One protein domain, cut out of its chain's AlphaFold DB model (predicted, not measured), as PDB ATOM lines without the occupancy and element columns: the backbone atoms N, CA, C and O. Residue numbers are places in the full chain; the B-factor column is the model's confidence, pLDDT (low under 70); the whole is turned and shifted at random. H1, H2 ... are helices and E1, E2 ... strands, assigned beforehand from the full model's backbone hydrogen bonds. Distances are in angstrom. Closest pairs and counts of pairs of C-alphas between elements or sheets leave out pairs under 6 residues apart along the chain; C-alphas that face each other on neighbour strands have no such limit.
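This is residues 2 to 98 and 112 to 171 of the 222 residues of an uncharacterized protein of bacterium (UniProt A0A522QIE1). One very long helix, H1, has its second half cradled in a twisted sheet of five strands that curls round it, while its first half, residues 2 to 27, sticks out as a bare arm. That arm makes much of the length of the whole; without it, the body spans 56 by 31 by 19 A. The printed part has 157 residues, with one named helix followed by five named strands, E1 to E5, in a sheet of order E1, E2, E3, E4, E5, antiparallel throughout. The class is mixed, helices and strands, in two layers, with H1 on one face of the sheet. The whole is extended, with a radius of gyration of the C-alphas of 23.5 A and spans of 93 by 32 by 20 A.

H1, residues 2 to 60, begins with C-alpha 2 at (264.704, 290.205, 222.628) and ends with C-alpha 60 at (197.184, 280.756, 170.655), a length of 85.7 A. E1 is residues 70 to 76, 18.3 A long. E2, residues 79 to 93, is the longest strand by residues and measures 42.1 A. E3, residues 113 to 125, measures 38.3 A, and E4, residues 131 to 144, measures 37.5 A. E5, residues 150 to 157, is 20.1 A long, bends by 56 degrees at residue 153 and ends with C-alpha 157 at (212.428, 274.217, 195.752).

H1 is on the sheet, which curls round its residues 28 to 59. The closest C-alphas of H1 and E4 are those of Met 36 and Ala 133, 5.4 A apart; those of H1 and E3 are Ala 39 and Ala 122, 5.6 A apart. At the edge strands, the closest C-alphas are those of Val 38 and Tyr 76 in E1, 7.2 A apart, and of Ala 55 and Ala 150 in E5, 5.1 A apart. E1 and E2 form a hairpin, with N 72 and O 83 at 2.9 A. E2 and E3 are antiparallel at 157 degrees, with N 86 and O 121 at 2.9 A. E3, E4 and E5 form a meander, each strand the antiparallel neighbour of the one before; N 120 and O 137 are 2.8 A apart, and N 140 and O 154 are 2.9 A apart. These N and O pairs are within hydrogen-bond range. E1 and E5 are apart. In H1, 53 of 55 O i to N i+4 pairs are within hydrogen-bond range.

The two C-alphas farthest apart are those of Leu 2 and Gly 98, at 93.3 A. Residues 99 to 111 are not printed, and C-alphas 98 and 112 are 8.8 A apart across this cut, in the link from E2 to E3. Of the links that are printed whole, that from H1 to E1 is short and the others are tight. Residues 158 to 171 hold no named element. The mean pLDDT of the printed part is 72.9; 49 residues are under 70, among them residues 91 to 98 and 153 to 171.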
ATOM      1  N   LEU A   2     265.246 290.590 223.950       66.19
ATOM      2  CA  LEU A   2     264.704 290.205 222.628       66.19
ATOM      3  C   LEU A   2     263.414 289.353 222.703       66.19
ATOM      4  O   LEU A   2     262.439 289.645 222.022       66.19
ATOM      5  N   ALA A   3     263.361 288.367 223.605       64.06
ATOM      6  CA  ALA A   3     262.166 287.538 223.817       64.06
ATOM      7  C   ALA A   3     260.952 288.329 224.357       64.06
ATOM      8  O   ALA A   3     259.818 288.024 224.003       64.06
ATOM      9  N   GLN A   4     261.180 289.378 225.159       71.44
ATOM     10  CA  GLN A   4     260.114 290.242 225.693       71.44
ATOM     11  C   GLN A   4     259.496 291.153 224.623       71.44
ATOM     12  O   GLN A   4     258.339 291.530 224.759       71.44
ATOM     13  N   ALA A   5     260.235 291.481 223.558       74.31
ATOM     14  CA  ALA A   5     259.717 292.243 222.419       74.31
ATOM     15  C   ALA A   5     259.043 291.346 221.362       74.31
ATOM     16  O   ALA A   5     258.093 291.767 220.709       74.31
ATOM     17  N   LEU A   6     259.497 290.097 221.210       79.06
ATOM     18  CA  LEU A   6     258.954 289.167 220.213       79.06
ATOM     19  C   LEU A   6     257.542 288.677 220.555       79.06
ATOM     20  O   LEU A   6     256.688 288.641 219.676       79.06
ATOM     21  N   VAL A   7     257.264 288.339 221.817       83.19
ATOM     22  CA  VAL A   7     255.939 287.848 222.243       83.19
ATOM     23  C   VAL A   7     254.791 288.829 221.925       83.19
ATOM     24  O   VAL A   7     253.820 288.394 221.305       83.19
ATOM     25  N   PRO A   8     254.861 290.134 222.267       83.44
ATOM     26  CA  PRO A   8     253.791 291.073 221.925       83.44
ATOM     27  C   PRO A   8     253.678 291.323 220.414       83.44
ATOM     28  O   PRO A   8     252.571 291.525 219.924       83.44
ATOM     29  N   LEU A   9     254.783 291.250 219.658       86.06
ATOM     30  CA  LEU A   9     254.751 291.341 218.194       86.06
ATOM     31  C   LEU A   9     254.043 290.138 217.559       86.06
ATOM     32  O   LEU A   9     253.218 290.322 216.666       86.06
ATOM     33  N   PHE A  10     254.303 288.920 218.045       85.88
ATOM     34  CA  PHE A  10     253.579 287.724 217.608       85.88
ATOM     35  C   PHE A  10     252.093 287.792 217.970       85.88
ATOM     36  O   PHE A  10     251.250 287.476 217.133       85.88
ATOM     37  N   ALA A  11     251.754 288.250 219.179       85.94
ATOM     38  CA  ALA A  11     250.364 288.424 219.593       85.94
ATOM     39  C   ALA A  11     249.630 289.467 218.730       85.94
ATOM     40  O   ALA A  11     248.505 289.222 218.296       85.94
ATOM     41  N   LEU A  12     250.279 290.595 218.417       90.88
ATOM     42  CA  LEU A  12     249.731 291.610 217.518       90.88
ATOM     43  C   LEU A  12     249.556 291.068 216.094       90.88
ATOM     44  O   LEU A  12     248.508 291.279 215.490       90.88
ATOM     45  N   ALA A  13     250.540 290.332 215.569       86.12
ATOM     46  CA  ALA A  13     250.453 289.719 214.244       86.12
ATOM     47  C   ALA A  13     249.302 288.706 214.157       86.12
ATOM     48  O   ALA A  13     248.553 288.715 213.181       86.12
ATOM     49  N   LEU A  14     249.109 287.881 215.192       87.06
ATOM     50  CA  LEU A  14     247.987 286.944 215.282       87.06
ATOM     51  C   LEU A  14     246.641 287.671 215.364       87.06
ATOM     52  O   LEU A  14     245.700 287.287 214.671       87.06
ATOM     53  N   LEU A  15     246.552 288.746 216.152       89.06
ATOM     54  CA  LEU A  15     245.343 289.562 216.242       89.06
ATOM     55  C   LEU A  15     244.998 290.175 214.877       89.06
ATOM     56  O   LEU A  15     243.873 290.026 214.408       89.06
ATOM     57  N   VAL A  16     245.966 290.804 214.206       89.38
ATOM     58  CA  VAL A  16     245.774 291.415 212.882       89.38
ATOM     59  C   VAL A  16     245.395 290.362 211.841       89.38
ATOM     60  O   VAL A  16     244.467 290.585 211.067       89.38
ATOM     61  N   ALA A  17     246.042 289.193 211.852       83.94
ATOM     62  CA  ALA A  17     245.690 288.086 210.967       83.94
ATOM     63  C   ALA A  17     244.258 287.585 211.220       83.94
ATOM     64  O   ALA A  17     243.511 287.361 210.270       83.94
ATOM     65  N   SER A  18     243.844 287.464 212.486       82.81
ATOM     66  CA  SER A  18     242.486 287.039 212.844       82.81
ATOM     67  C   SER A  18     241.422 288.071 212.449       82.81
ATOM     68  O   SER A  18     240.376 287.699 211.919       82.81
ATOM     69  N   LEU A  19     241.710 289.368 212.613       87.12
ATOM     70  CA  LEU A  19     240.851 290.464 212.165       87.12
ATOM     71  C   LEU A  19     240.723 290.481 210.640       87.12
ATOM     72  O   LEU A  19     239.610 290.566 210.130       87.12
ATOM     73  N   ALA A  20     241.832 290.344 209.907       85.62
ATOM     74  CA  ALA A  20     241.822 290.285 208.445       85.62
ATOM     75  C   ALA A  20     241.066 289.051 207.915       85.62
ATOM     76  O   ALA A  20     240.293 289.138 206.957       85.62
ATOM     77  N   ALA A  21     241.234 287.893 208.558       82.81
ATOM     78  CA  ALA A  21     240.458 286.697 208.239       82.81
ATOM     79  C   ALA A  21     238.960 286.900 208.534       82.81
ATOM     80  O   ALA A  21     238.111 286.539 207.720       82.81
ATOM     81  N   GLY A  22     238.624 287.539 209.658       80.75
ATOM     82  CA  GLY A  22     237.245 287.847 210.032       80.75
ATOM     83  C   GLY A  22     236.557 288.806 209.059       80.75
ATOM     84  O   GLY A  22     235.434 288.544 208.628       80.75
ATOM     85  N   THR A  23     237.228 289.888 208.652       85.06
ATOM     86  CA  THR A  23     236.660 290.868 207.710       85.06
ATOM     87  C   THR A  23     236.462 290.276 206.320       85.06
ATOM     88  O   THR A  23     235.421 290.501 205.703       85.06
ATOM     89  N   THR A  24     237.407 289.469 205.834       83.94
ATOM     90  CA  THR A  24     237.269 288.787 204.536       83.94
ATOM     91  C   THR A  24     236.156 287.738 204.547       83.94
ATOM     92  O   THR A  24     235.385 287.661 203.588       83.94
ATOM     93  N   ALA A  25     236.009 286.977 205.634       80.06
ATOM     94  CA  ALA A  25     234.902 286.038 205.800       80.06
ATOM     95  C   ALA A  25     233.544 286.759 205.843       80.06
ATOM     96  O   ALA A  25     232.613 286.358 205.142       80.06
ATOM     97  N   ALA A  26     233.443 287.859 206.597       78.75
ATOM     98  CA  ALA A  26     232.227 288.667 206.672       78.75
ATOM     99  C   ALA A  26     231.858 289.285 205.312       78.75
ATOM    100  O   ALA A  26     230.694 289.242 204.915       78.75
ATOM    101  N   ALA A  27     232.843 289.794 204.564       82.69
ATOM    102  CA  ALA A  27     232.631 290.336 203.224       82.69
ATOM    103  C   ALA A  27     232.104 289.265 202.255       82.69
ATOM    104  O   ALA A  27     231.120 289.500 201.555       82.69
ATOM    105  N   ARG A  28     232.692 288.061 202.259       83.62
ATOM    106  CA  ARG A  28     232.215 286.935 201.435       83.62
ATOM    107  C   ARG A  28     230.790 286.524 201.793       83.62
ATOM    108  O   ARG A  28     229.968 286.351 200.898       83.62
ATOM    109  N   ALA A  29     230.476 286.429 203.084       76.69
ATOM    110  CA  ALA A  29     229.131 286.094 203.542       76.69
ATOM    111  C   ALA A  29     228.095 287.157 203.131       76.69
ATOM    112  O   ALA A  29     226.980 286.814 202.740       76.69
ATOM    113  N   ALA A  30     228.458 288.443 203.181       77.75
ATOM    114  CA  ALA A  30     227.590 289.535 202.745       77.75
ATOM    115  C   ALA A  30     227.323 289.492 201.231       77.75
ATOM    116  O   ALA A  30     226.167 289.574 200.816       77.75
ATOM    117  N   VAL A  31     228.368 289.290 200.419       82.19
ATOM    118  CA  VAL A  31     228.264 289.121 198.957       82.19
ATOM    119  C   VAL A  31     227.377 287.925 198.618       82.19
ATOM    120  O   VAL A  31     226.464 288.049 197.808       82.19
ATOM    121  N   GLN A  32     227.580 286.787 199.282       80.12
ATOM    122  CA  GLN A  32     226.775 285.589 199.051       80.12
ATOM    123  C   GLN A  32     225.303 285.801 199.433       80.12
ATOM    124  O   GLN A  32     224.409 285.385 198.701       80.12
ATOM    125  N   ARG A  33     225.019 286.489 200.548       76.19
ATOM    126  CA  ARG A  33     223.641 286.814 200.954       76.19
ATOM    127  C   ARG A  33     222.954 287.747 199.953       76.19
ATOM    128  O   ARG A  33     221.789 287.528 199.623       76.19
ATOM    129  N   ALA A  34     223.667 288.758 199.461       74.31
ATOM    130  CA  ALA A  34     223.158 289.650 198.424       74.31
ATOM    131  C   ALA A  34     222.869 288.877 197.127       74.31
ATOM    132  O   ALA A  34     221.753 288.948 196.622       74.31
ATOM    133  N   ALA A  35     223.811 288.046 196.670       75.25
ATOM    134  CA  ALA A  35     223.640 287.197 195.492       75.25
ATOM    135  C   ALA A  35     222.438 286.244 195.620       75.25
ATOM    136  O   ALA A  35     221.689 286.067 194.667       75.25
ATOM    137  N   MET A  36     222.199 285.668 196.803       76.50
ATOM    138  CA  MET A  36     221.027 284.818 197.053       76.50
ATOM    139  C   MET A  36     219.698 285.581 197.001       76.50
ATOM    140  O   MET A  36     218.681 284.986 196.653       76.50
ATOM    141  N   THR A  37     219.699 286.869 197.359       75.19
ATOM    142  CA  THR A  37     218.505 287.729 197.306       75.19
ATOM    143  C   THR A  37     218.171 288.083 195.858       75.19
ATOM    144  O   THR A  37     217.036 287.901 195.433       75.19
ATOM    145  N   VAL A  38     219.187 288.479 195.088       74.50
ATOM    146  CA  VAL A  38     219.113 288.720 193.637       74.50
ATOM    147  C   VAL A  38     218.606 287.467 192.910       74.50
ATOM    148  O   VAL A  38     217.624 287.519 192.179       74.50
ATOM    149  N   ALA A  39     219.190 286.297 193.200       73.50
ATOM    150  CA  ALA A  39     218.757 285.026 192.613       73.50
ATOM    151  C   ALA A  39     217.282 284.694 192.904       73.50
ATOM    152  O   ALA A  39     216.625 284.070 192.077       73.50
ATOM    153  N   ALA A  40     216.767 285.067 194.081       73.56
ATOM    154  CA  ALA A  40     215.372 284.836 194.442       73.56
ATOM    155  C   ALA A  40     214.418 285.765 193.673       73.56
ATOM    156  O   ALA A  40     213.441 285.275 193.113       73.56
ATOM    157  N   GLY A  41     214.734 287.062 193.584       72.25
ATOM    158  CA  GLY A  41     213.929 288.024 192.821       72.25
ATOM    159  C   GLY A  41     213.857 287.675 191.331       72.25
ATOM    160  O   GLY A  41     212.777 287.625 190.744       72.25
ATOM    161  N   GLU A  42     214.988 287.313 190.727       78.69
ATOM    162  CA  GLU A  42     215.028 286.906 189.315       78.69
ATOM    163  C   GLU A  42     214.291 285.591 189.048       78.69
ATOM    164  O   GLU A  42     213.712 285.402 187.975       78.69
ATOM    165  N   LEU A  43     214.240 284.692 190.032       75.25
ATOM    166  CA  LEU A  43     213.452 283.469 189.930       75.25
ATOM    167  C   LEU A  43     211.942 283.757 189.948       75.25
ATOM    168  O   LEU A  43     211.198 283.119 189.204       75.25
ATOM    169  N   GLU A  44     211.481 284.743 190.720       76.62
ATOM    170  CA  GLU A  44     210.080 285.199 190.703       76.62
ATOM    171  C   GLU A  44     209.715 285.857 189.364       76.62
ATOM    172  O   GLU A  44     208.690 285.523 188.762       76.62
ATOM    173  N   HIS A  45     210.588 286.715 188.825       75.25
ATOM    174  CA  HIS A  45     210.404 287.295 187.490       75.25
ATOM    175  C   HIS A  45     210.414 286.236 186.382       75.25
ATOM    176  O   HIS A  45     209.636 286.312 185.426       75.25
ATOM    177  N   ALA A  46     211.279 285.226 186.487       75.12
ATOM    178  CA  ALA A  46     211.297 284.087 185.577       75.12
ATOM    179  C   ALA A  46     209.997 283.265 185.676       75.12
ATOM    180  O   ALA A  46     209.421 282.915 184.647       75.12
ATOM    181  N   GLN A  47     209.478 283.025 186.882       77.56
ATOM    182  CA  GLN A  47     208.196 282.346 187.082       77.56
ATOM    183  C   GLN A  47     207.034 283.111 186.430       77.56
ATOM    184  O   GLN A  47     206.215 282.497 185.748       77.56
ATOM    185  N   GLN A  48     206.977 284.439 186.565       79.12
ATOM    186  CA  GLN A  48     205.930 285.231 185.912       79.12
ATOM    187  C   GLN A  48     206.025 285.151 184.381       79.12
ATOM    188  O   GLN A  48     205.027 284.887 183.714       79.12
ATOM    189  N   ARG A  49     207.238 285.274 183.819       77.75
ATOM    190  CA  ARG A  49     207.473 285.107 182.372       77.75
ATOM    191  C   ARG A  49     207.046 283.726 181.870       77.75
ATOM    192  O   ARG A  49     206.531 283.613 180.760       77.75
ATOM    193  N   LEU A  50     207.256 282.686 182.675       77.44
ATOM    194  CA  LEU A  50     206.800 281.335 182.368       77.44
ATOM    195  C   LEU A  50     205.266 281.255 182.325       77.44
ATOM    196  O   LEU A  50     204.724 280.701 181.370       77.44
ATOM    197  N   ILE A  51     204.573 281.811 183.325       75.69
ATOM    198  CA  ILE A  51     203.101 281.844 183.371       75.69
ATOM    199  C   ILE A  51     202.554 282.551 182.129       75.69
ATOM    200  O   ILE A  51     201.684 282.005 181.448       75.69
ATOM    201  N   ASP A  52     203.109 283.714 181.787       76.31
ATOM    202  CA  ASP A  52     202.692 284.492 180.619       76.31
ATOM    203  C   ASP A  52     202.946 283.730 179.306       76.31
ATOM    204  O   ASP A  52     202.098 283.731 178.410       76.31
ATOM    205  N   ALA A  53     204.079 283.028 179.196       70.81
ATOM    206  CA  ALA A  53     204.414 282.214 178.028       70.81
ATOM    207  C   ALA A  53     203.474 281.009 177.867       70.81
ATOM    208  O   ALA A  53     203.015 280.733 176.756       70.81
ATOM    209  N   VAL A  54     203.147 280.309 178.960       74.94
ATOM    210  CA  VAL A  54     202.194 279.190 178.937       74.94
ATOM    211  C   VAL A  54     200.788 279.686 178.610       74.94
ATOM    212  O   VAL A  54     200.148 279.147 177.709       74.94
ATOM    213  N   ALA A  55     200.322 280.747 179.271       67.25
ATOM    214  CA  ALA A  55     199.023 281.346 178.987       67.25
ATOM    215  C   ALA A  55     198.928 281.835 177.529       67.25
ATOM    216  O   ALA A  55     197.897 281.649 176.879       67.25
ATOM    217  N   GLY A  56     200.007 282.415 176.993       65.00
ATOM    218  CA  GLY A  56     200.116 282.819 175.593       65.00
ATOM    219  C   GLY A  56     200.036 281.639 174.622       65.00
ATOM    220  O   GLY A  56     199.285 281.708 173.649       65.00
ATOM    221  N   ALA A  57     200.745 280.543 174.906       68.75
ATOM    222  CA  ALA A  57     200.721 279.333 174.083       68.75
ATOM    223  C   ALA A  57     199.331 278.678 174.060       68.75
ATOM    224  O   ALA A  57     198.817 278.364 172.986       68.75
ATOM    225  N   VAL A  58     198.687 278.553 175.228       66.19
ATOM    226  CA  VAL A  58     197.327 278.008 175.360       66.19
ATOM    227  C   VAL A  58     196.318 278.882 174.616       66.19
ATOM    228  O   VAL A  58     195.523 278.369 173.834       66.19
ATOM    229  N   ARG A  59     196.386 280.209 174.788       68.06
ATOM    230  CA  ARG A  59     195.511 281.157 174.081       68.06
ATOM    231  C   ARG A  59     195.664 281.069 172.562       68.06
ATOM    232  O   ARG A  59     194.678 281.197 171.844       68.06
ATOM    233  N   ALA A  60     196.889 280.886 172.077       68.75
ATOM    234  CA  ALA A  60     197.184 280.756 170.655       68.75
ATOM    235  C   ALA A  60     196.880 279.354 170.093       68.75
ATOM    236  O   ALA A  60     196.933 279.172 168.878       68.75
ATOM    237  N   GLY A  61     196.582 278.367 170.948       67.44
ATOM    238  CA  GLY A  61     196.373 276.979 170.538       67.44
ATOM    239  C   GLY A  61     197.633 276.313 169.977       67.44
ATOM    240  O   GLY A  61     197.528 275.423 169.135       67.44
ATOM    241  N   VAL A  62     198.822 276.756 170.399       70.50
ATOM    242  CA  VAL A  62     200.109 276.212 169.939       70.50
ATOM    243  C   VAL A  62     200.793 275.393 171.030       70.50
ATOM    244  O   VAL A  62     200.542 275.576 172.221       70.50
ATOM    245  N   ALA A  63     201.694 274.493 170.631       74.81
ATOM    246  CA  ALA A  63     202.530 273.771 171.581       74.81
ATOM    247  C   ALA A  63     203.401 274.751 172.384       74.81
ATOM    248  O   ALA A  63     204.022 275.655 171.820       74.81
ATOM    249  N   PHE A  64     203.461 274.557 173.701       78.25
ATOM    250  CA  PHE A  64     204.345 275.335 174.557       78.25
ATOM    251  C   PHE A  64     205.813 275.019 174.245       78.25
ATOM    252  O   PHE A  64     206.210 273.857 174.164       78.25
ATOM    253  N   SER A  65     206.619 276.071 174.131       75.88
ATOM    254  CA  SER A  65     208.077 275.997 174.107       75.88
ATOM    255  C   SER A  65     208.610 276.839 175.257       75.88
ATOM    256  O   SER A  65     208.172 277.979 175.439       75.88
ATOM    257  N   ALA A  66     209.536 276.281 176.040       75.00
ATOM    258  CA  ALA A  66     210.141 277.006 177.147       75.00
ATOM    259  C   ALA A  66     210.836 278.279 176.625       75.00
ATOM    260  O   ALA A  66     211.548 278.207 175.616       75.00
ATOM    261  N   PRO A  67     210.656 279.437 177.289       78.12
ATOM    262  CA  PRO A  67     211.382 280.647 176.935       78.12
ATOM    263  C   PRO A  67     212.897 280.396 176.879       78.12
ATOM    264  O   PRO A  67     213.424 279.652 177.716       78.12
ATOM    265  N   PRO A  68     213.613 281.002 175.914       81.88
ATOM    266  CA  PRO A  68     215.054 280.835 175.818       81.88
ATOM    267  C   PRO A  68     215.740 281.365 177.085       81.88
ATOM    268  O   PRO A  68     215.225 282.288 177.727       81.88
ATOM    269  N   PRO A  69     216.915 280.818 177.443       86.56
ATOM    270  CA  PRO A  69     217.675 281.327 178.569       86.56
ATOM    271  C   PRO A  69     218.001 282.806 178.355       86.56
ATOM    272  O   PRO A  69     218.360 283.226 177.252       86.56
ATOM    273  N   SER A  70     217.884 283.594 179.420       83.50
ATOM    274  CA  SER A  70     218.191 285.021 179.396       83.50
ATOM    275  C   SER A  70     219.336 285.357 180.330       83.50
ATOM    276  O   SER A  70     219.522 284.725 181.369       83.50
ATOM    277  N   LEU A  71     220.080 286.386 179.945       87.31
ATOM    278  CA  LEU A  71     221.162 286.954 180.724       87.31
ATOM    279  C   LEU A  71     220.831 288.417 180.991       87.31
ATOM    280  O   LEU A  71     220.576 289.173 180.054       87.31
ATOM    281  N   ALA A  72     220.841 288.796 182.262       82.44
ATOM    282  CA  ALA A  72     220.570 290.147 182.718       82.44
ATOM    283  C   ALA A  72     221.716 290.665 183.592       82.44
ATOM    284  O   ALA A  72     222.479 289.897 184.188       82.44
ATOM    285  N   LEU A  73     221.840 291.990 183.639       83.62
ATOM    286  CA  LEU A  73     222.671 292.689 184.609       83.62
ATOM    287  C   LEU A  73     221.743 293.374 185.604       83.62
ATOM    288  O   LEU A  73     220.955 294.231 185.209       83.62
ATOM    289  N   GLU A  74     221.853 293.011 186.875       76.44
ATOM    290  CA  GLU A  74     220.994 293.529 187.935       76.44
ATOM    291  C   GLU A  74     221.818 294.327 188.947       76.44
ATOM    292  O   GLU A  74     222.862 293.875 189.421       76.44
ATOM    293  N   ALA A  75     221.372 295.539 189.268       77.81
ATOM    294  CA  ALA A  75     222.038 296.396 190.238       77.81
ATOM    295  C   ALA A  75     221.405 296.210 191.623       77.81
ATOM    296  O   ALA A  75     220.253 296.580 191.835       77.81
ATOM    297  N   TYR A  76     222.166 295.683 192.585       74.44
ATOM    298  CA  TYR A  76     221.694 295.476 193.956       74.44
ATOM    299  C   TYR A  76     222.810 295.675 194.982       74.44
ATOM    300  O   TYR A  76     223.938 295.211 194.798       74.44
ATOM    301  N   ALA A  77     222.488 296.362 196.084       72.12
ATOM    302  CA  ALA A  77     223.417 296.685 197.171       72.12
ATOM    303  C   ALA A  77     224.739 297.326 196.686       72.12
ATOM    304  O   ALA A  77     225.818 296.982 197.166       72.12
ATOM    305  N   GLY A  78     224.658 298.225 195.697       72.88
ATOM    306  CA  GLY A  78     225.821 298.920 195.126       72.88
ATOM    307  C   GLY A  78     226.728 298.055 194.241       72.88
ATOM    308  O   GLY A  78     227.793 298.517 193.846       72.88
ATOM    309  N   ASN A  79     226.319 296.823 193.924       75.75
ATOM    310  CA  ASN A  79     227.029 295.914 193.028       75.75
ATOM    311  C   ASN A  79     226.191 295.638 191.776       75.75
ATOM    312  O   ASN A  79     224.960 295.665 191.832       75.75
ATOM    313  N   THR A  80     226.863 295.325 190.670       83.38
ATOM    314  CA  THR A  80     226.223 294.829 189.445       83.38
ATOM    315  C   THR A  80     226.428 293.324 189.358       83.38
ATOM    316  O   THR A  80     227.563 292.843 189.347       83.38
ATOM    317  N   TRP A  81     225.330 292.586 189.283       80.38
ATOM    318  CA  TRP A  81     225.291 291.132 189.270       80.38
ATOM    319  C   TRP A  81     224.936 290.642 187.878       80.38
ATOM    320  O   TRP A  81     224.020 291.162 187.247       80.38
ATOM    321  N   ARG A  82     225.646 289.625 187.392       90.12
ATOM    322  CA  ARG A  82     225.262 288.932 186.163       90.12
ATOM    323  C   ARG A  82     224.343 287.781 186.539       90.12
ATOM    324  O   ARG A  82     224.788 286.860 187.220       90.12
ATOM    325  N   VAL A  83     223.099 287.826 186.083       83.31
ATOM    326  CA  VAL A  83     222.108 286.787 186.361       83.31
ATOM    327  C   VAL A  83     221.782 286.037 185.082       83.31
ATOM    328  O   VAL A  83     221.450 286.630 184.059       83.31
ATOM    329  N   GLU A  84     221.913 284.719 185.134       91.50
ATOM    330  CA  GLU A  84     221.538 283.804 184.065       91.50
ATOM    331  C   GLU A  84     220.295 283.045 184.512       91.50
ATOM    332  O   GLU A  84     220.341 282.304 185.494       91.50
ATOM    333  N   THR A  85     219.186 283.225 183.800       87.69
ATOM    334  CA  THR A  85     217.945 282.492 184.063       87.69
ATOM    335  C   THR A  85     217.671 281.512 182.936       87.69
ATOM    336  O   THR A  85     217.665 281.905 181.766       87.69
ATOM    337  N   SER A  86     217.392 280.259 183.266       90.00
ATOM    338  CA  SER A  86     217.012 279.225 182.307       90.00
ATOM    339  C   SER A  86     215.709 278.551 182.720       90.00
ATOM    340  O   SER A  86     215.375 278.456 183.900       90.00
ATOM    341  N   MET A  87     214.956 278.097 181.722       86.31
ATOM    342  CA  MET A  87     213.722 277.344 181.906       86.31
ATOM    343  C   MET A  87     213.837 276.062 181.100       86.31
ATOM    344  O   MET A  87     214.267 276.079 179.948       86.31
ATOM    345  N   THR A  88     213.492 274.933 181.697       83.94
ATOM    346  CA  THR A  88     213.544 273.635 181.030       83.94
ATOM    347  C   THR A  88     212.247 272.905 181.284       83.94
ATOM    348  O   THR A  88     211.865 272.690 182.433       83.94
ATOM    349  N   LEU A  89     211.564 272.537 180.205       79.12
ATOM    350  CA  LEU A  89     210.376 271.705 180.279       79.12
ATOM    351  C   LEU A  89     210.775 270.328 180.820       79.12
ATOM    352  O   LEU A  89     211.595 269.642 180.213       79.12
ATOM    353  N   THR A  90     210.219 269.946 181.965       71.75
ATOM    354  CA  THR A  90     210.506 268.659 182.614       71.75
ATOM    355  C   THR A  90     209.402 267.638 182.381       71.75
ATOM    356  O   THR A  90     209.652 266.445 182.509       71.75
ATOM    357  N   GLY A  91     208.202 268.082 182.006       64.62
ATOM    358  CA  GLY A  91     207.124 267.193 181.595       64.62
ATOM    359  C   GLY A  91     205.872 267.939 181.150       64.62
ATOM    360  O   GLY A  91     205.652 269.100 181.505       64.62
ATOM    361  N   THR A  92     205.041 267.246 180.381       66.75
ATOM    362  CA  THR A  92     203.695 267.677 180.004       66.75
ATOM    363  C   THR A  92     202.743 266.500 180.162       66.75
ATOM    364  O   THR A  92     203.082 265.380 179.787       66.75
ATOM    365  N   SER A  93     201.547 266.743 180.695       62.41
ATOM    366  CA  SER A  93     200.442 265.791 180.594       62.41
ATOM    367  C   SER A  93     199.515 266.229 179.465       62.41
ATOM    368  O   SER A  93     199.182 267.410 179.324       62.41
ATOM    369  N   THR A  94     199.122 265.280 178.619       51.62
ATOM    370  CA  THR A  94     198.116 265.520 177.582       51.62
ATOM    371  C   THR A  94     196.746 265.746 178.208       51.62
ATOM    372  O   THR A  94     196.451 265.214 179.275       51.62
ATOM    373  N   ILE A  95     195.912 266.524 177.520       51.59
ATOM    374  CA  ILE A  95     194.509 266.759 177.871       51.59
ATOM    375  C   ILE A  95     193.788 265.405 177.890       51.59
ATOM    376  O   ILE A  95     193.655 264.774 176.840       51.59
ATOM    377  N   GLU A  96     193.316 264.944 179.048       42.00
ATOM    378  CA  GLU A  96     192.404 263.799 179.084       42.00
ATOM    379  C   GLU A  96     191.012 264.261 178.635       42.00
ATOM    380  O   GLU A  96     190.329 265.033 179.308       42.00
ATOM    381  N   SER A  97     190.573 263.800 177.461       39.34
ATOM    382  CA  SER A  97     189.192 263.971 177.011       39.34
ATOM    383  C   SER A  97     188.302 262.944 177.721       39.34
ATOM    384  O   SER A  97     188.154 261.817 177.251       39.34
ATOM    385  N   GLY A  98     187.721 263.312 178.862       41.28
ATOM    386  CA  GLY A  98     186.719 262.500 179.557       41.28
ATOM    387  C   GLY A  98     185.291 262.917 179.197       41.28
ATOM    388  O   GLY A  98     184.927 264.086 179.318       41.28
ATOM    389  N   GLN A 112     188.939 271.310 179.668       51.47
ATOM    390  CA  GLN A 112     190.093 270.582 179.169       51.47
ATOM    391  C   GLN A 112     191.301 271.080 179.947       51.47
ATOM    392  O   GLN A 112     191.664 272.255 179.845       51.47
ATOM    393  N   GLU A 113     191.882 270.195 180.744       53.91
ATOM    394  CA  GLU A 113     192.973 270.529 181.645       53.91
ATOM    395  C   GLU A 113     194.211 269.724 181.287       53.91
ATOM    396  O   GLU A 113     194.173 268.500 181.175       53.91
ATOM    397  N   GLY A 114     195.317 270.433 181.093       58.53
ATOM    398  CA  GLY A 114     196.647 269.849 180.983       58.53
ATOM    399  C   GLY A 114     197.511 270.277 182.162       58.53
ATOM    400  O   GLY A 114     197.213 271.257 182.849       58.53
ATOM    401  N   ARG A 115     198.606 269.555 182.395       68.69
ATOM    402  CA  ARG A 115     199.656 269.955 183.334       68.69
ATOM    403  C   ARG A 115     200.958 270.175 182.577       68.69
ATOM    404  O   ARG A 115     201.305 269.417 181.673       68.69
ATOM    405  N   ILE A 116     201.686 271.216 182.954       70.38
ATOM    406  CA  ILE A 116     203.025 271.518 182.448       70.38
ATOM    407  C   ILE A 116     203.940 271.672 183.657       70.38
ATOM    408  O   ILE A 116     203.660 272.488 184.532       70.38
ATOM    409  N   ALA A 117     205.031 270.913 183.699       75.19
ATOM    410  CA  ALA A 117     206.079 271.078 184.699       75.19
ATOM    411  C   ALA A 117     207.334 271.658 184.055       75.19
ATOM    412  O   ALA A 117     207.812 271.163 183.030       75.19
ATOM    413  N   VAL A 118     207.874 272.707 184.669       75.75
ATOM    414  CA  VAL A 118     209.069 273.404 184.197       75.75
ATOM    415  C   VAL A 118     210.021 273.617 185.360       75.75
ATOM    416  O   VAL A 118     209.644 274.135 186.406       75.75
ATOM    417  N   SER A 119     211.284 273.262 185.158       84.50
ATOM    418  CA  SER A 119     212.371 273.665 186.041       84.50
ATOM    419  C   SER A 119     212.846 275.059 185.644       84.50
ATOM    420  O   SER A 119     213.243 275.281 184.499       84.50
ATOM    421  N   VAL A 120     212.783 276.000 186.577       83.25
ATOM    422  CA  VAL A 120     213.246 277.381 186.437       83.25
ATOM    423  C   VAL A 120     214.485 277.545 187.304       83.25
ATOM    424  O   VAL A 120     214.438 277.310 188.509       83.25
ATOM    425  N   SER A 121     215.600 277.952 186.707       88.88
ATOM    426  CA  SER A 121     216.851 278.192 187.422       88.88
ATOM    427  C   SER A 121     217.314 279.628 187.233       88.88
ATOM    428  O   SER A 121     217.202 280.176 186.140       88.88
ATOM    429  N   ALA A 122     217.846 280.218 188.299       83.00
ATOM    430  CA  ALA A 122     218.505 281.513 188.307       83.00
ATOM    431  C   ALA A 122     219.893 281.359 188.939       83.00
ATOM    432  O   ALA A 122     220.028 280.935 190.090       83.00
ATOM    433  N   VAL A 123     220.932 281.708 188.182       90.19
ATOM    434  CA  VAL A 123     222.332 281.638 188.605       90.19
ATOM    435  C   VAL A 123     222.917 283.040 188.596       90.19
ATOM    436  O   VAL A 123     222.985 283.690 187.556       90.19
ATOM    437  N   VAL A 124     223.393 283.488 189.753       84.62
ATOM    438  CA  VAL A 124     224.105 284.756 189.896       84.62
ATOM    439  C   VAL A 124     225.597 284.487 189.819       84.62
ATOM    440  O   VAL A 124     226.146 283.710 190.607       84.62
ATOM    441  N   ARG A 125     226.264 285.143 188.874       87.44
ATOM    442  CA  ARG A 125     227.705 285.043 188.653       87.44
ATOM    443  C   ARG A 125     228.424 286.314 189.079       87.44
ATOM    444  O   ARG A 125     227.922 287.425 188.899       87.44
ATOM    445  N   GLY A 126     229.623 286.127 189.620       82.25
ATOM    446  CA  GLY A 126     230.583 287.197 189.848       82.25
ATOM    447  C   GLY A 126     231.143 287.748 188.538       82.25
ATOM    448  O   GLY A 126     230.916 287.202 187.456       82.25
ATOM    449  N   ALA A 127     231.911 288.833 188.639       78.44
ATOM    450  CA  ALA A 127     232.541 289.481 187.486       78.44
ATOM    451  C   ALA A 127     233.522 288.562 186.728       78.44
ATOM    452  O   ALA A 127     233.726 288.727 185.530       78.44
ATOM    453  N   ASP A 128     234.095 287.578 187.418       82.25
ATOM    454  CA  ASP A 128     234.978 286.545 186.869       82.25
ATOM    455  C   ASP A 128     234.221 285.341 186.270       82.25
ATOM    456  O   ASP A 128     234.836 284.396 185.784       82.25
ATOM    457  N   GLY A 129     232.883 285.360 186.296       79.31
ATOM    458  CA  GLY A 129     232.024 284.277 185.812       79.31
ATOM    459  C   GLY A 129     231.791 283.146 186.820       79.31
ATOM    460  O   GLY A 129     231.020 282.223 186.524       79.31
ATOM    461  N   THR A 130     232.392 283.205 188.012       84.75
ATOM    462  CA  THR A 130     232.169 282.188 189.048       84.75
ATOM    463  C   THR A 130     230.732 282.254 189.579       84.75
ATOM    464  O   THR A 130     230.213 283.349 189.803       84.75
ATOM    465  N   PRO A 131     230.034 281.115 189.753       86.62
ATOM    466  CA  PRO A 131     228.697 281.117 190.334       86.62
ATOM    467  C   PRO A 131     228.788 281.454 191.826       86.62
ATOM    468  O   PRO A 131     229.439 280.747 192.594       86.62
ATOM    469  N   LEU A 132     228.130 282.537 192.234       85.50
ATOM    470  CA  LEU A 132     228.086 283.004 193.622       85.50
ATOM    471  C   LEU A 132     226.837 282.506 194.348       85.50
ATOM    472  O   LEU A 132     226.881 282.211 195.542       85.50
ATOM    473  N   ALA A 133     225.727 282.407 193.621       81.31
ATOM    474  CA  ALA A 133     224.470 281.868 194.107       81.31
ATOM    475  C   ALA A 133     223.728 281.178 192.963       81.31
ATOM    476  O   ALA A 133     223.835 281.575 191.804       81.31
ATOM    477  N   SER A 134     222.962 280.149 193.301       85.25
ATOM    478  CA  SER A 134     222.051 279.487 192.378       85.25
ATOM    479  C   SER A 134     220.781 279.125 193.126       85.25
ATOM    480  O   SER A 134     220.841 278.676 194.275       85.25
ATOM    481  N   ARG A 135     219.640 279.322 192.476       77.38
ATOM    482  CA  ARG A 135     218.359 278.786 192.917       77.38
ATOM    483  C   ARG A 135     217.666 278.112 191.752       77.38
ATOM    484  O   ARG A 135     217.691 278.608 190.630       77.38
ATOM    485  N   THR A 136     217.023 276.998 192.054       81.44
ATOM    486  CA  THR A 136     216.213 276.256 191.097       81.44
ATOM    487  C   THR A 136     214.886 275.937 191.748       81.44
ATOM    488  O   THR A 136     214.848 275.491 192.896       81.44
ATOM    489  N   ARG A 137     213.812 276.168 191.002       75.19
ATOM    490  CA  ARG A 137     212.449 275.864 191.398       75.19
ATOM    491  C   ARG A 137     211.771 275.085 190.294       75.19
ATOM    492  O   ARG A 137     211.855 275.436 189.122       75.19
ATOM    493  N   LEU A 138     211.070 274.048 190.690       74.69
ATOM    494  CA  LEU A 138     210.190 273.293 189.832       74.69
ATOM    495  C   LEU A 138     208.789 273.893 189.956       74.69
ATOM    496  O   LEU A 138     208.251 274.010 191.058       74.69
ATOM    497  N   VAL A 139     208.241 274.339 188.832       74.25
ATOM    498  CA  VAL A 139     206.943 275.005 188.742       74.25
ATOM    499  C   VAL A 139     205.996 274.111 187.962       74.25
ATOM    500  O   VAL A 139     206.269 273.766 186.811       74.25
ATOM    501  N   THR A 140     204.869 273.774 188.576       75.00
ATOM    502  CA  THR A 140     203.798 273.000 187.948       75.00
ATOM    503  C   THR A 140     202.620 273.919 187.675       75.00
ATOM    504  O   THR A 140     202.143 274.634 188.560       75.00
ATOM    505  N   LEU A 141     202.172 273.925 186.425       69.56
ATOM    506  CA  LEU A 141     201.092 274.760 185.922       69.56
ATOM    507  C   LEU A 141     199.956 273.870 185.428       69.56
ATOM    508  O   LEU A 141     200.197 272.916 184.689       69.56
ATOM    509  N   ARG A 142     198.720 274.222 185.775       74.44
ATOM    510  CA  ARG A 142     197.503 273.686 185.158       74.44
ATOM    511  C   ARG A 142     197.066 274.626 184.049       74.44
ATOM    512  O   ARG A 142     196.934 275.830 184.276       74.44
ATOM    513  N   THR A 143     196.866 274.086 182.856       70.00
ATOM    514  CA  THR A 143     196.365 274.832 181.702       70.00
ATOM    515  C   THR A 143     194.854 274.696 181.604       70.00
ATOM    516  O   THR A 143     194.296 273.648 181.918       70.00
ATOM    517  N   LEU A 144     194.190 275.776 181.197       64.94
ATOM    518  CA  LEU A 144     192.734 275.870 181.117       64.94
ATOM    519  C   LEU A 144     192.327 276.345 179.720       64.94
ATOM    520  O   LEU A 144     192.965 277.230 179.153       64.94
ATOM    521  N   ALA A 145     191.221 275.823 179.188       61.44
ATOM    522  CA  ALA A 145     190.689 276.251 177.888       61.44
ATOM    523  C   ALA A 145     190.171 277.711 177.869       61.44
ATOM    524  O   ALA A 145     189.965 278.285 176.800       61.44
ATOM    525  N   MET A 146     189.960 278.322 179.040       57.34
ATOM    526  CA  MET A 146     189.506 279.707 179.205       57.34
ATOM    527  C   MET A 146     190.431 280.465 180.169       57.34
ATOM    528  O   MET A 146     191.218 279.856 180.898       57.34
ATOM    529  N   ALA A 147     190.349 281.799 180.175       55.47
ATOM    530  CA  ALA A 147     191.134 282.639 181.079       55.47
ATOM    531  C   ALA A 147     190.967 282.185 182.551       55.47
ATOM    532  O   ALA A 147     189.842 281.877 182.951       55.47
ATOM    533  N   PRO A 148     192.050 282.133 183.356       53.03
ATOM    534  CA  PRO A 148     193.381 282.719 183.126       53.03
ATOM    535  C   PRO A 148     194.350 281.901 182.243       53.03
ATOM    536  O   PRO A 148     195.497 282.309 182.093       53.03
ATOM    537  N   TYR A 149     193.910 280.803 181.613       59.50
ATOM    538  CA  TYR A 149     194.679 279.909 180.720       59.50
ATOM    539  C   TYR A 149     195.829 279.121 181.366       59.50
ATOM    540  O   TYR A 149     196.127 278.019 180.909       59.50
ATOM    541  N   ALA A 150     196.449 279.644 182.422       61.41
ATOM    542  CA  ALA A 150     197.460 278.967 183.222       61.41
ATOM    543  C   ALA A 150     197.308 279.348 184.700       61.41
ATOM    544  O   ALA A 150     197.128 280.521 185.027       61.41
ATOM    545  N   VAL A 151     197.396 278.365 185.593       66.25
ATOM    546  CA  VAL A 151     197.379 278.557 187.050       66.25
ATOM    547  C   VAL A 151     198.511 277.742 187.659       66.25
ATOM    548  O   VAL A 151     198.700 276.584 187.296       66.25
ATOM    549  N   VAL A 152     199.270 278.333 188.581       71.25
ATOM    550  CA  VAL A 152     200.294 277.607 189.344       71.25
ATOM    551  C   VAL A 152     199.604 276.652 190.313       71.25
ATOM    552  O   VAL A 152     198.822 277.091 191.150       71.25
ATOM    553  N   THR A 153     199.903 275.359 190.205       69.38
ATOM    554  CA  THR A 153     199.356 274.305 191.076       69.38
ATOM    555  C   THR A 153     200.412 273.629 191.940       69.38
ATOM    556  O   THR A 153     200.069 272.866 192.839       69.38
ATOM    557  N   GLY A 154     201.697 273.902 191.699       65.81
ATOM    558  CA  GLY A 154     202.795 273.377 192.504       65.81
ATOM    559  C   GLY A 154     204.063 274.211 192.369       65.81
ATOM    560  O   GLY A 154     204.403 274.674 191.279       65.81
ATOM    561  N   LEU A 155     204.759 274.394 193.491       69.75
ATOM    562  CA  LEU A 155     206.090 274.991 193.564       69.75
ATOM    563  C   LEU A 155     206.944 274.130 194.492       69.75
ATOM    564  O   LEU A 155     206.588 273.930 195.651       69.75
ATOM    565  N   LEU A 156     208.066 273.628 193.984       68.25
ATOM    566  CA  LEU A 156     209.019 272.826 194.749       68.25
ATOM    567  C   LEU A 156     210.411 273.438 194.604       68.25
ATOM    568  O   LEU A 156     210.919 273.602 193.494       68.25
ATOM    569  N   ASP A 157     211.037 273.773 195.729       66.81
ATOM    570  CA  ASP A 157     212.428 274.217 195.752       66.81
ATOM    571  C   ASP A 157     213.337 272.970 195.752       66.81
ATOM    572  O   ASP A 157     213.411 272.244 196.742       66.81
ATOM    573  N   GLY A 158     214.013 272.692 194.632       51.94
ATOM    574  CA  GLY A 158     214.865 271.504 194.461       51.94
ATOM    575  C   GLY A 158     214.626 270.743 193.151       51.94
ATOM    576  O   GLY A 158     213.846 271.166 192.302       51.94
ATOM    577  N   ALA A 159     215.329 269.623 192.967       51.12
ATOM    578  CA  ALA A 159     215.189 268.734 191.809       51.12
ATOM    579  C   ALA A 159     214.778 267.320 192.256       51.12
ATOM    580  O   ALA A 159     215.163 266.897 193.343       51.12
ATOM    581  N   GLY A 160     214.065 266.578 191.398       48.66
ATOM    582  CA  GLY A 160     213.933 265.118 191.528       48.66
ATOM    583  C   GLY A 160     212.559 264.551 191.892       48.66
ATOM    584  O   GLY A 160     212.477 263.350 192.122       48.66
ATOM    585  N   VAL A 161     211.495 265.354 191.918       51.44
ATOM    586  CA  VAL A 161     210.122 264.838 192.077       51.44
ATOM    587  C   VAL A 161     209.536 264.566 190.677       51.44
ATOM    588  O   VAL A 161     209.701 265.432 189.820       51.44
ATOM    589  N   PRO A 162     208.918 263.410 190.374       50.56
ATOM    590  CA  PRO A 162     208.206 263.141 189.111       50.56
ATOM    591  C   PRO A 162     206.981 264.047 188.922       50.56
ATOM    592  O   PRO A 162     206.399 264.483 189.907       50.56
ATOM    593  N   ILE A 163     206.561 264.343 187.684       49.47
ATOM    594  CA  ILE A 163     205.450 265.288 187.413       49.47
ATOM    595  C   ILE A 163     204.120 264.843 188.037       49.47
ATOM    596  O   ILE A 163     203.303 265.675 188.417       49.47
ATOM    597  N   GLU A 164     203.926 263.537 188.176       48.72
ATOM    598  CA  GLU A 164     202.757 262.908 188.787       48.72
ATOM    599  C   GLU A 164     202.681 263.171 190.298       48.72
ATOM    600  O   GLU A 164     201.596 263.193 190.871       48.72
ATOM    601  N   GLU A 165     203.832 263.414 190.928       46.50
ATOM    602  CA  GLU A 165     203.980 263.761 192.344       46.50
ATOM    603  C   GLU A 165     204.071 265.287 192.558       46.50
ATOM    604  O   GLU A 165     204.190 265.765 193.687       46.50
ATOM    605  N   GLN A 166     204.013 266.072 191.475       47.59
ATOM    606  CA  GLN A 166     204.059 267.528 191.507       47.59
ATOM    607  C   GLN A 166     202.660 268.141 191.303       47.59
ATOM    608  O   GLN A 166     202.054 268.046 190.232       47.59
ATOM    609  N   GLY A 167     202.174 268.862 192.314       46.50
ATOM    610  CA  GLY A 167     200.986 269.720 192.228       46.50
ATOM    611  C   GLY A 167     199.752 269.199 192.968       46.50
ATOM    612  O   GLY A 167     199.624 268.003 193.211       46.50
ATOM    613  N   ASP A 168     198.867 270.137 193.340       45.59
ATOM    614  CA  ASP A 168     197.745 270.084 194.313       45.59
ATOM    615  C   ASP A 168     198.148 269.601 195.720       45.59
ATOM    616  O   ASP A 168     197.682 270.115 196.728       45.59
ATOM    617  N   SER A 169     199.113 268.696 195.799       40.47
ATOM    618  CA  SER A 169     199.705 268.130 196.996       40.47
ATOM    619  C   SER A 169     201.213 268.213 196.805       40.47
ATOM    620  O   SER A 169     201.750 267.427 196.037       40.47
ATOM    621  N   ALA A 170     201.930 269.144 197.428       37.25
ATOM    622  CA  ALA A 170     203.395 269.226 197.332       37.25
ATOM    623  C   ALA A 170     204.104 268.033 198.032       37.25
ATOM    624  O   ALA A 170     204.965 268.231 198.881       37.25
ATOM    625  N   GLY A 171     203.702 266.795 197.728       38.22
ATOM    626  CA  GLY A 171     203.867 265.639 198.597       38.22
ATOM    627  C   GLY A 171     202.975 265.734 199.836       38.22
ATOM    628  O   GLY A 171     203.505 265.764 200.941       38.22
TER     629      GLY A 171